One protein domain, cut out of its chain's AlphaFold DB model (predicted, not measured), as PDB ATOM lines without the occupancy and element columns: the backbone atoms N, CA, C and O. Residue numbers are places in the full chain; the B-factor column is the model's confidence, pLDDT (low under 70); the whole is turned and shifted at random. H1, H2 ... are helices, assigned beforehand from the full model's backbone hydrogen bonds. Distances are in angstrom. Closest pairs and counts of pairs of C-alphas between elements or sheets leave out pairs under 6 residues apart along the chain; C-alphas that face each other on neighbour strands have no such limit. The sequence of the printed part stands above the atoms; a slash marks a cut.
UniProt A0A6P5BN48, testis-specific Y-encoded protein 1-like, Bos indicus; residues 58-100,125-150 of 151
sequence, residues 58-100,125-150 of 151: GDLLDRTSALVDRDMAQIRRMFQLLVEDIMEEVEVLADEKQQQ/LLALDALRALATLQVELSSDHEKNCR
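Overview. This is residues 58 to 100 and 125 to 150 of the 151 residues of the protein "testis-specific Y-encoded protein 1-like" of Bos indicus (UniProt A0A6P5BN48). Two helices lie alongside each other with an open gap between them: a very long one, H1, and a shorter one, H2, which runs back beside part of its length. No C-alpha contact joins them, and H1 makes the length of the rod. The printed part has 69 residues, with two named helices in the order H1, H2 and no named strand; its class is all helix. It is extended, with a radius of gyration of the C-alphas of 18.1 A and spans of 64 by 21 by 13 A.

Arrangement. H1, residues 58 to 100, and H2, residues 125 to 148, are apart, with no C-alpha of one within 8 A of the other. Both stand free. Every O i to N i+4 pair is within hydrogen-bond range in H2, and 37 of 39 in H1.

Along the chain. H1 measures 63.6 A, from C-alpha 58 at (154.639, 140.149, 114.116) to C-alpha 100 at (140.949, 83.152, 138.901). H2 measures 35.2 A, from C-alpha 125 at (159.798, 98.388, 135.087) to C-alpha 148 at (160.505, 132.070, 125.043).

Size, cuts and confidence. The C-alphas farthest apart, those of Gly 58 and Gln 100, are 63.6 A apart. Residues 101 to 124 are not printed; C-alphas 100 and 125 are 24.5 A apart across this cut. Mean pLDDT of the printed part is 70.9; residues 58 to 68, 84, 88 to 100 and 143 to 150 are under 70.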
ATOM      1  N   GLY A  58     155.288 140.373 112.820       57.72
ATOM      2  CA  GLY A  58     154.639 140.149 114.116       57.72
ATOM      3  C   GLY A  58     153.386 139.285 113.990       57.72
ATOM      4  O   GLY A  58     153.271 138.270 114.671       57.72
ATOM      5  N   ASP A  59     152.517 139.606 113.029       59.25
ATOM      6  CA  ASP A  59     151.266 138.874 112.783       59.25
ATOM      7  C   ASP A  59     151.492 137.416 112.365       59.25
ATOM      8  O   ASP A  59     150.712 136.526 112.711       59.25
ATOM      9  N   LEU A  60     152.568 137.144 111.618       58.56
ATOM     10  CA  LEU A  60     152.918 135.779 111.232       58.56
ATOM     11  C   LEU A  60     153.400 134.981 112.444       58.56
ATOM     12  O   LEU A  60     152.986 133.836 112.614       58.56
ATOM     13  N   LEU A  61     154.238 135.576 113.296       60.66
ATOM     14  CA  LEU A  61     154.735 134.925 114.505       60.66
ATOM     15  C   LEU A  61     153.591 134.630 115.484       60.66
ATOM     16  O   LEU A  61     153.502 133.515 115.986       60.66
ATOM     17  N   ASP A  62     152.669 135.573 115.673       64.12
ATOM     18  CA  ASP A  62     151.532 135.433 116.591       64.12
ATOM     19  C   ASP A  62     150.532 134.369 116.105       64.12
ATOM     20  O   ASP A  62     150.079 133.502 116.856       64.12
ATOM     21  N   ARG A  63     150.275 134.334 114.792       58.09
ATOM     22  CA  ARG A  63     149.441 133.303 114.160       58.09
ATOM     23  C   ARG A  63     150.084 131.921 114.215       58.09
ATOM     24  O   ARG A  63     149.375 130.933 114.379       58.09
ATOM     25  N   THR A  64     151.407 131.841 114.082       57.56
ATOM     26  CA  THR A  64     152.143 130.572 114.185       57.56
ATOM     27  C   THR A  64     152.146 130.074 115.629       57.56
ATOM     28  O   THR A  64     151.854 128.905 115.866       57.56
ATOM     29  N   SER A  65     152.358 130.964 116.600       62.72
ATOM     30  CA  SER A  65     152.272 130.657 118.032       62.72
ATOM     31  C   SER A  65     150.881 130.162 118.436       62.72
ATOM     32  O   SER A  65     150.769 129.148 119.119       62.72
ATOM     33  N   ALA A  66     149.811 130.800 117.951       60.88
ATOM     34  CA  ALA A  66     148.435 130.372 118.219       60.88
ATOM     35  C   ALA A  66     148.082 129.007 117.595       60.88
ATOM     36  O   ALA A  66     147.268 128.260 118.142       60.88
ATOM     37  N   LEU A  67     148.678 128.669 116.445       62.28
ATOM     38  CA  LEU A  67     148.530 127.348 115.827       62.28
ATOM     39  C   LEU A  67     149.269 126.271 116.631       62.28
ATOM     40  O   LEU A  67     148.690 125.226 116.910       62.28
ATOM     41  N   VAL A  68     150.497 126.557 117.075       67.69
ATOM     42  CA  VAL A  68     151.273 125.649 117.932       67.69
ATOM     43  C   VAL A  68     150.558 125.405 119.264       67.69
ATOM     44  O   VAL A  68     150.467 124.264 119.701       67.69
ATOM     45  N   ASP A  69     149.990 126.437 119.890       76.50
ATOM     46  CA  ASP A  69     149.263 126.290 121.158       76.50
ATOM     47  C   ASP A  69     148.000 125.422 121.015       76.50
ATOM     48  O   ASP A  69     147.737 124.533 121.832       76.50
ATOM     49  N   ARG A  70     147.259 125.592 119.910       77.81
ATOM     50  CA  ARG A  70     146.111 124.737 119.565       77.81
ATOM     51  C   ARG A  70     146.519 123.269 119.424       77.81
ATOM     52  O   ARG A  70     145.842 122.397 119.977       77.81
ATOM     53  N   ASP A  71     147.607 123.001 118.712       80.25
ATOM     54  CA  ASP A  71     148.099 121.640 118.498       80.25
ATOM     55  C   ASP A  71     148.593 121.026 119.815       80.25
ATOM     56  O   ASP A  71     148.272 119.881 120.135       80.25
ATOM     57  N   MET A  72     149.274 121.809 120.653       76.62
ATOM     58  CA  MET A  72     149.732 121.384 121.977       76.62
ATOM     59  C   MET A  72     148.572 121.049 122.921       76.62
ATOM     60  O   MET A  72     148.646 120.060 123.655       76.62
ATOM     61  N   ALA A  73     147.483 121.820 122.899       79.88
ATOM     62  CA  ALA A  73     146.278 121.516 123.669       79.88
ATOM     63  C   ALA A  73     145.618 120.208 123.203       79.88
ATOM     64  O   ALA A  73     145.210 119.385 124.027       79.88
ATOM     65  N   GLN A  74     145.561 119.979 121.888       86.25
ATOM     66  CA  GLN A  74     145.029 118.741 121.327       86.25
ATOM     67  C   GLN A  74     145.901 117.530 121.679       86.25
ATOM     68  O   GLN A  74     145.374 116.496 122.090       86.25
ATOM     69  N   ILE A  75     147.224 117.675 121.608       84.06
ATOM     70  CA  ILE A  75     148.185 116.645 122.009       84.06
ATOM     71  C   ILE A  75     148.029 116.310 123.496       84.06
ATOM     72  O   ILE A  75     147.875 115.140 123.843       84.06
ATOM     73  N   ARG A  76     147.968 117.315 124.380       88.31
ATOM     74  CA  ARG A  76     147.736 117.105 125.823       88.31
ATOM     75  C   ARG A  76     146.440 116.341 126.097       88.31
ATOM     76  O   ARG A  76     146.435 115.458 126.949       88.31
ATOM     77  N   ARG A  77     145.365 116.646 125.366       88.19
ATOM     78  CA  ARG A  77     144.083 115.941 125.483       88.19
ATOM     79  C   ARG A  77     144.190 114.471 125.075       88.19
ATOM     80  O   ARG A  77     143.644 113.620 125.763       88.19
ATOM     81  N   MET A  78     144.897 114.172 123.983       83.38
ATOM     82  CA  MET A  78     145.117 112.788 123.539       83.38
ATOM     83  C   MET A  78     145.905 111.978 124.573       83.38
ATOM     84  O   MET A  78     145.550 110.839 124.845       83.38
ATOM     85  N   PHE A  79     146.932 112.572 125.189       76.75
ATOM     86  CA  PHE A  79     147.687 111.906 126.254       76.75
ATOM     87  C   PHE A  79     146.853 111.663 127.516       76.75
ATOM     88  O   PHE A  79     147.004 110.616 128.130       76.75
ATOM     89  N   GLN A  80     145.975 112.594 127.900       86.88
ATOM     90  CA  GLN A  80     145.069 112.394 129.040       86.88
ATOM     91  C   GLN A  80     144.107 111.227 128.802       86.88
ATOM     92  O   GLN A  80     143.995 110.366 129.665       86.88
ATOM     93  N   LEU A  81     143.494 111.167 127.614       85.69
ATOM     94  CA  LEU A  81     142.617 110.060 127.219       85.69
ATOM     95  C   LEU A  81     143.365 108.723 127.220       85.69
ATOM     96  O   LEU A  81     142.879 107.753 127.777       85.69
ATOM     97  N   LEU A  82     144.591 108.689 126.686       85.25
ATOM     98  CA  LEU A  82     145.403 107.471 126.682       85.25
ATOM     99  C   LEU A  82     145.753 106.991 128.102       85.25
ATOM    100  O   LEU A  82     145.827 105.792 128.345       85.25
ATOM    101  N   VAL A  83     145.990 107.912 129.041       81.38
ATOM    102  CA  VAL A  83     146.238 107.564 130.449       81.38
ATOM    103  C   VAL A  83     144.973 107.013 131.111       81.38
ATOM    104  O   VAL A  83     145.079 106.031 131.843       81.38
ATOM    105  N   GLU A  84     143.803 107.604 130.846       69.81
ATOM    106  CA  GLU A  84     142.510 107.073 131.306       69.81
ATOM    107  C   GLU A  84     142.250 105.669 130.742       69.81
ATOM    108  O   GLU A  84     141.987 104.764 131.528       69.81
ATOM    109  N   ASP A  85     142.439 105.459 129.435       73.75
ATOM    110  CA  ASP A  85     142.243 104.160 128.774       73.75
ATOM    111  C   ASP A  85     143.159 103.069 129.370       73.75
ATOM    112  O   ASP A  85     142.723 101.951 129.648       73.75
ATOM    113  N   ILE A  86     144.437 103.391 129.620       76.81
ATOM    114  CA  ILE A  86     145.400 102.451 130.220       76.81
ATOM    115  C   ILE A  86     145.039 102.147 131.680       76.81
ATOM    116  O   ILE A  86     145.182 101.011 132.130       76.81
ATOM    117  N   MET A  87     144.602 103.148 132.445       71.50
ATOM    118  CA  MET A  87     144.199 102.945 133.836       71.50
ATOM    119  C   MET A  87     142.911 102.125 133.954       71.50
ATOM    120  O   MET A  87     142.841 101.264 134.828       71.50
ATOM    121  N   GLU A  88     141.934 102.346 133.073       63.97
ATOM    122  CA  GLU A  88     140.704 101.551 133.005       63.97
ATOM    123  C   GLU A  88     141.019 100.080 132.692       63.97
ATOM    124  O   GLU A  88     140.535  99.180 133.380       63.97
ATOM    125  N   GLU A  89     141.913  99.810 131.734       56.91
ATOM    126  CA  GLU A  89     142.338  98.439 131.417       56.91
ATOM    127  C   GLU A  89     143.051  97.758 132.606       56.91
ATOM    128  O   GLU A  89     142.840  96.572 132.876       56.91
ATOM    129  N   VAL A  90     143.856  98.503 133.371       56.59
ATOM    130  CA  VAL A  90     144.539  97.994 134.576       56.59
ATOM    131  C   VAL A  90     143.551  97.708 135.714       56.59
ATOM    132  O   VAL A  90     143.730  96.726 136.441       56.59
ATOM    133  N   GLU A  91     142.511  98.528 135.870       56.12
ATOM    134  CA  GLU A  91     141.464  98.341 136.881       56.12
ATOM    135  C   GLU A  91     140.630  97.078 136.606       56.12
ATOM    136  O   GLU A  91     140.389  96.290 137.523       56.12
ATOM    137  N   VAL A  92     140.301  96.794 135.341       55.34
ATOM    138  CA  VAL A  92     139.609  95.551 134.944       55.34
ATOM    139  C   VAL A  92     140.488  94.311 135.175       55.34
ATOM    140  O   VAL A  92     140.003  93.270 135.629       55.34
ATOM    141  N   LEU A  93     141.804  94.417 134.952       53.81
ATOM    142  CA  LEU A  93     142.740  93.303 135.152       53.81
ATOM    143  C   LEU A  93     142.928  92.924 136.634       53.81
ATOM    144  O   LEU A  93     143.293  91.784 136.949       53.81
ATOM    145  N   ALA A  94     142.703  93.869 137.550       57.22
ATOM    146  CA  ALA A  94     142.743  93.615 138.987       57.22
ATOM    147  C   ALA A  94     141.555  92.750 139.447       57.22
ATOM    148  O   ALA A  94     141.741  91.854 140.274       57.22
ATOM    149  N   ASP A  95     140.371  92.956 138.864       54.44
ATOM    150  CA  ASP A  95     139.154  92.211 139.208       54.44
ATOM    151  C   ASP A  95     139.120  90.813 138.555       54.44
ATOM    152  O   ASP A  95     138.719  89.824 139.183       54.44
ATOM    153  N   GLU A  96     139.650  90.665 137.333       53.25
ATOM    154  CA  GLU A  96     139.742  89.357 136.663       53.25
ATOM    155  C   GLU A  96     140.743  88.398 137.332       53.25
ATOM    156  O   GLU A  96     140.502  87.186 137.396       53.25
ATOM    157  N   LYS A  97     141.838  88.903 137.924       52.09
ATOM    158  CA  LYS A  97     142.756  88.049 138.704       52.09
ATOM    159  C   LYS A  97     142.179  87.587 140.039       52.09
ATOM    160  O   LYS A  97     142.638  86.570 140.563       52.09
ATOM    161  N   GLN A  98     141.170  88.270 140.575       52.44
ATOM    162  CA  GLN A  98     140.507  87.843 141.804       52.44
ATOM    163  C   GLN A  98     139.515  86.694 141.558       52.44
ATOM    164  O   GLN A  98     139.369  85.825 142.418       52.44
ATOM    165  N   GLN A  99     138.900  86.605 140.370       49.91
ATOM    166  CA  GLN A  99     138.055  85.454 140.012       49.91
ATOM    167  C   GLN A  99     138.853  84.186 139.673       49.91
ATOM    168  O   GLN A  99     138.355  83.078 139.873       49.91
ATOM    169  N   GLN A 100     140.108  84.311 139.229       50.72
ATOM    170  CA  GLN A 100     140.949  83.152 138.901       50.72
ATOM    171  C   GLN A 100     141.588  82.480 140.135       50.72
ATOM    172  O   GLN A 100     142.049  81.344 140.043       50.72
ATOM    173  N   LEU A 125     158.557  97.637 135.257       73.81
ATOM    174  CA  LEU A 125     159.798  98.388 135.087       73.81
ATOM    175  C   LEU A 125     159.747  99.269 133.827       73.81
ATOM    176  O   LEU A 125     160.165 100.422 133.868       73.81
ATOM    177  N   LEU A 126     159.189  98.738 132.733       78.12
ATOM    178  CA  LEU A 126     159.011  99.458 131.472       78.12
ATOM    179  C   LEU A 126     157.979 100.592 131.598       78.12
ATOM    180  O   LEU A 126     158.202 101.685 131.083       78.12
ATOM    181  N   ALA A 127     156.888 100.363 132.334       77.69
ATOM    182  CA  ALA A 127     155.886 101.385 132.627       77.69
ATOM    183  C   ALA A 127     156.468 102.530 133.472       77.69
ATOM    184  O   ALA A 127     156.236 103.702 133.176       77.69
ATOM    185  N   LEU A 128     157.276 102.213 134.488       84.75
ATOM    186  CA  LEU A 128     157.955 103.223 135.303       84.75
ATOM    187  C   LEU A 128     158.972 104.039 134.495       84.75
ATOM    188  O   LEU A 128     159.076 105.252 134.691       84.75
ATOM    189  N   ASP A 129     159.698 103.402 133.576       85.19
ATOM    190  CA  ASP A 129     160.657 104.090 132.709       85.19
ATOM    191  C   ASP A 129     159.947 105.018 131.708       85.19
ATOM    192  O   ASP A 129     160.344 106.173 131.533       85.19
ATOM    193  N   ALA A 130     158.813 104.579 131.147       82.25
ATOM    194  CA  ALA A 130     157.962 105.406 130.292       82.25
ATOM    195  C   ALA A 130     157.394 106.626 131.041       82.25
ATOM    196  O   ALA A 130     157.458 107.751 130.538       82.25
ATOM    197  N   LEU A 131     156.905 106.441 132.274       91.38
ATOM    198  CA  LEU A 131     156.424 107.541 133.118       91.38
ATOM    199  C   LEU A 131     157.539 108.549 133.433       91.38
ATOM    200  O   LEU A 131     157.312 109.761 133.428       91.38
ATOM    201  N   ARG A 132     158.764 108.067 133.659       91.25
ATOM    202  CA  ARG A 132     159.929 108.920 133.903       91.25
ATOM    203  C   ARG A 132     160.343 109.712 132.661       91.25
ATOM    204  O   ARG A 132     160.671 110.895 132.779       91.25
ATOM    205  N   ALA A 133     160.301 109.092 131.484       88.75
ATOM    206  CA  ALA A 133     160.563 109.769 130.216       88.75
ATOM    207  C   ALA A 133     159.530 110.878 129.947       88.75
ATOM    208  O   ALA A 133     159.906 111.995 129.590       88.75
ATOM    209  N   LEU A 134     158.247 110.615 130.214       88.81
ATOM    210  CA  LEU A 134     157.172 111.603 130.069       88.81
ATOM    211  C   LEU A 134     157.326 112.787 131.030       88.81
ATOM    212  O   LEU A 134     157.193 113.937 130.612       88.81
ATOM    213  N   ALA A 135     157.661 112.526 132.297       87.69
ATOM    214  CA  ALA A 135     157.923 113.584 133.270       87.69
ATOM    215  C   ALA A 135     159.104 114.475 132.842       87.69
ATOM    216  O   ALA A 135     159.049 115.695 132.983       87.69
ATOM    217  N   THR A 136     160.151 113.873 132.271       91.44
ATOM    218  CA  THR A 136     161.331 114.602 131.779       91.44
ATOM    219  C   THR A 136     160.968 115.512 130.605       91.44
ATOM    220  O   THR A 136     161.267 116.704 130.636       91.44
ATOM    221  N   LEU A 137     160.231 114.989 129.621       83.62
ATOM    222  CA  LEU A 137     159.777 115.761 128.464       83.62
ATOM    223  C   LEU A 137     158.853 116.920 128.873       83.62
ATOM    224  O   LEU A 137     158.941 118.020 128.332       83.62
ATOM    225  N   GLN A 138     157.985 116.705 129.865       86.69
ATOM    226  CA  GLN A 138     157.099 117.749 130.379       86.69
ATOM    227  C   GLN A 138     157.875 118.915 131.011       86.69
ATOM    228  O   GLN A 138     157.489 120.075 130.832       86.69
ATOM    229  N   VAL A 139     158.970 118.630 131.722       85.19
ATOM    230  CA  VAL A 139     159.847 119.652 132.315       85.19
ATOM    231  C   VAL A 139     160.604 120.424 131.236       85.19
ATOM    232  O   VAL A 139     160.647 121.651 131.298       85.19
ATOM    233  N   GLU A 140     161.147 119.740 130.228       80.75
ATOM    234  CA  GLU A 140     161.854 120.385 129.112       80.75
ATOM    235  C   GLU A 140     160.937 121.329 128.327       80.75
ATOM    236  O   GLU A 140     161.257 122.505 128.168       80.75
ATOM    237  N   LEU A 141     159.740 120.867 127.952       76.94
ATOM    238  CA  LEU A 141     158.753 121.692 127.246       76.94
ATOM    239  C   LEU A 141     158.298 122.905 128.070       76.94
ATOM    240  O   LEU A 141     158.042 123.976 127.520       76.94
ATOM    241  N   SER A 142     158.204 122.753 129.391       74.62
ATOM    242  CA  SER A 142     157.867 123.863 130.289       74.62
ATOM    243  C   SER A 142     159.024 124.863 130.420       74.62
ATOM    244  O   SER A 142     158.788 126.067 130.496       74.62
ATOM    245  N   SER A 143     160.272 124.386 130.395       68.56
ATOM    246  CA  SER A 143     161.473 125.228 130.449       68.56
ATOM    247  C   SER A 143     161.701 126.010 129.154       68.56
ATOM    248  O   SER A 143     162.050 127.193 129.205       68.56
ATOM    249  N   ASP A 144     161.465 125.390 127.999       61.47
ATOM    250  CA  ASP A 144     161.563 126.065 126.703       61.47
ATOM    251  C   ASP A 144     160.466 127.121 126.532       61.47
ATOM    252  O   ASP A 144     160.730 128.209 126.012       61.47
ATOM    253  N   HIS A 145     159.264 126.859 127.053       57.56
ATOM    254  CA  HIS A 145     158.203 127.862 127.129       57.56
ATOM    255  C   HIS A 145     158.606 129.054 128.017       57.56
ATOM    256  O   HIS A 145     158.423 130.206 127.625       57.56
ATOM    257  N   GLU A 146     159.234 128.811 129.173       56.94
ATOM    258  CA  GLU A 146     159.715 129.881 130.058       56.94
ATOM    259  C   GLU A 146     160.844 130.720 129.428       56.94
ATOM    260  O   GLU A 146     160.907 131.933 129.635       56.94
ATOM    261  N   LYS A 147     161.722 130.103 128.627       58.69
ATOM    262  CA  LYS A 147     162.774 130.814 127.884       58.69
ATOM    263  C   LYS A 147     162.230 131.686 126.754       58.69
ATOM    264  O   LYS A 147     162.809 132.737 126.497       58.69
ATOM    265  N   ASN A 148     161.136 131.284 126.107       54.91
ATOM    266  CA  ASN A 148     160.505 132.070 125.043       54.91
ATOM    267  C   ASN A 148     159.790 133.320 125.593       54.91
ATOM    268  O   ASN A 148     159.817 134.374 124.972       54.91
ATOM    269  N   CYS A 149     159.233 133.236 126.805       55.31
ATOM    270  CA  CYS A 149     158.518 134.337 127.461       55.31
ATOM    271  C   CYS A 149     159.423 135.406 128.117       55.31
ATOM    272  O   CYS A 149     158.909 136.397 128.634       55.31
ATOM    273  N   ARG A 150     160.751 135.208 128.154       55.12
ATOM    274  CA  ARG A 150     161.731 136.166 128.720       55.12
ATOM    275  C   ARG A 150     162.526 136.952 127.660       55.12
ATOM    276  O   ARG A 150     163.467 137.648 128.046       55.12
TER     277      ARG A 150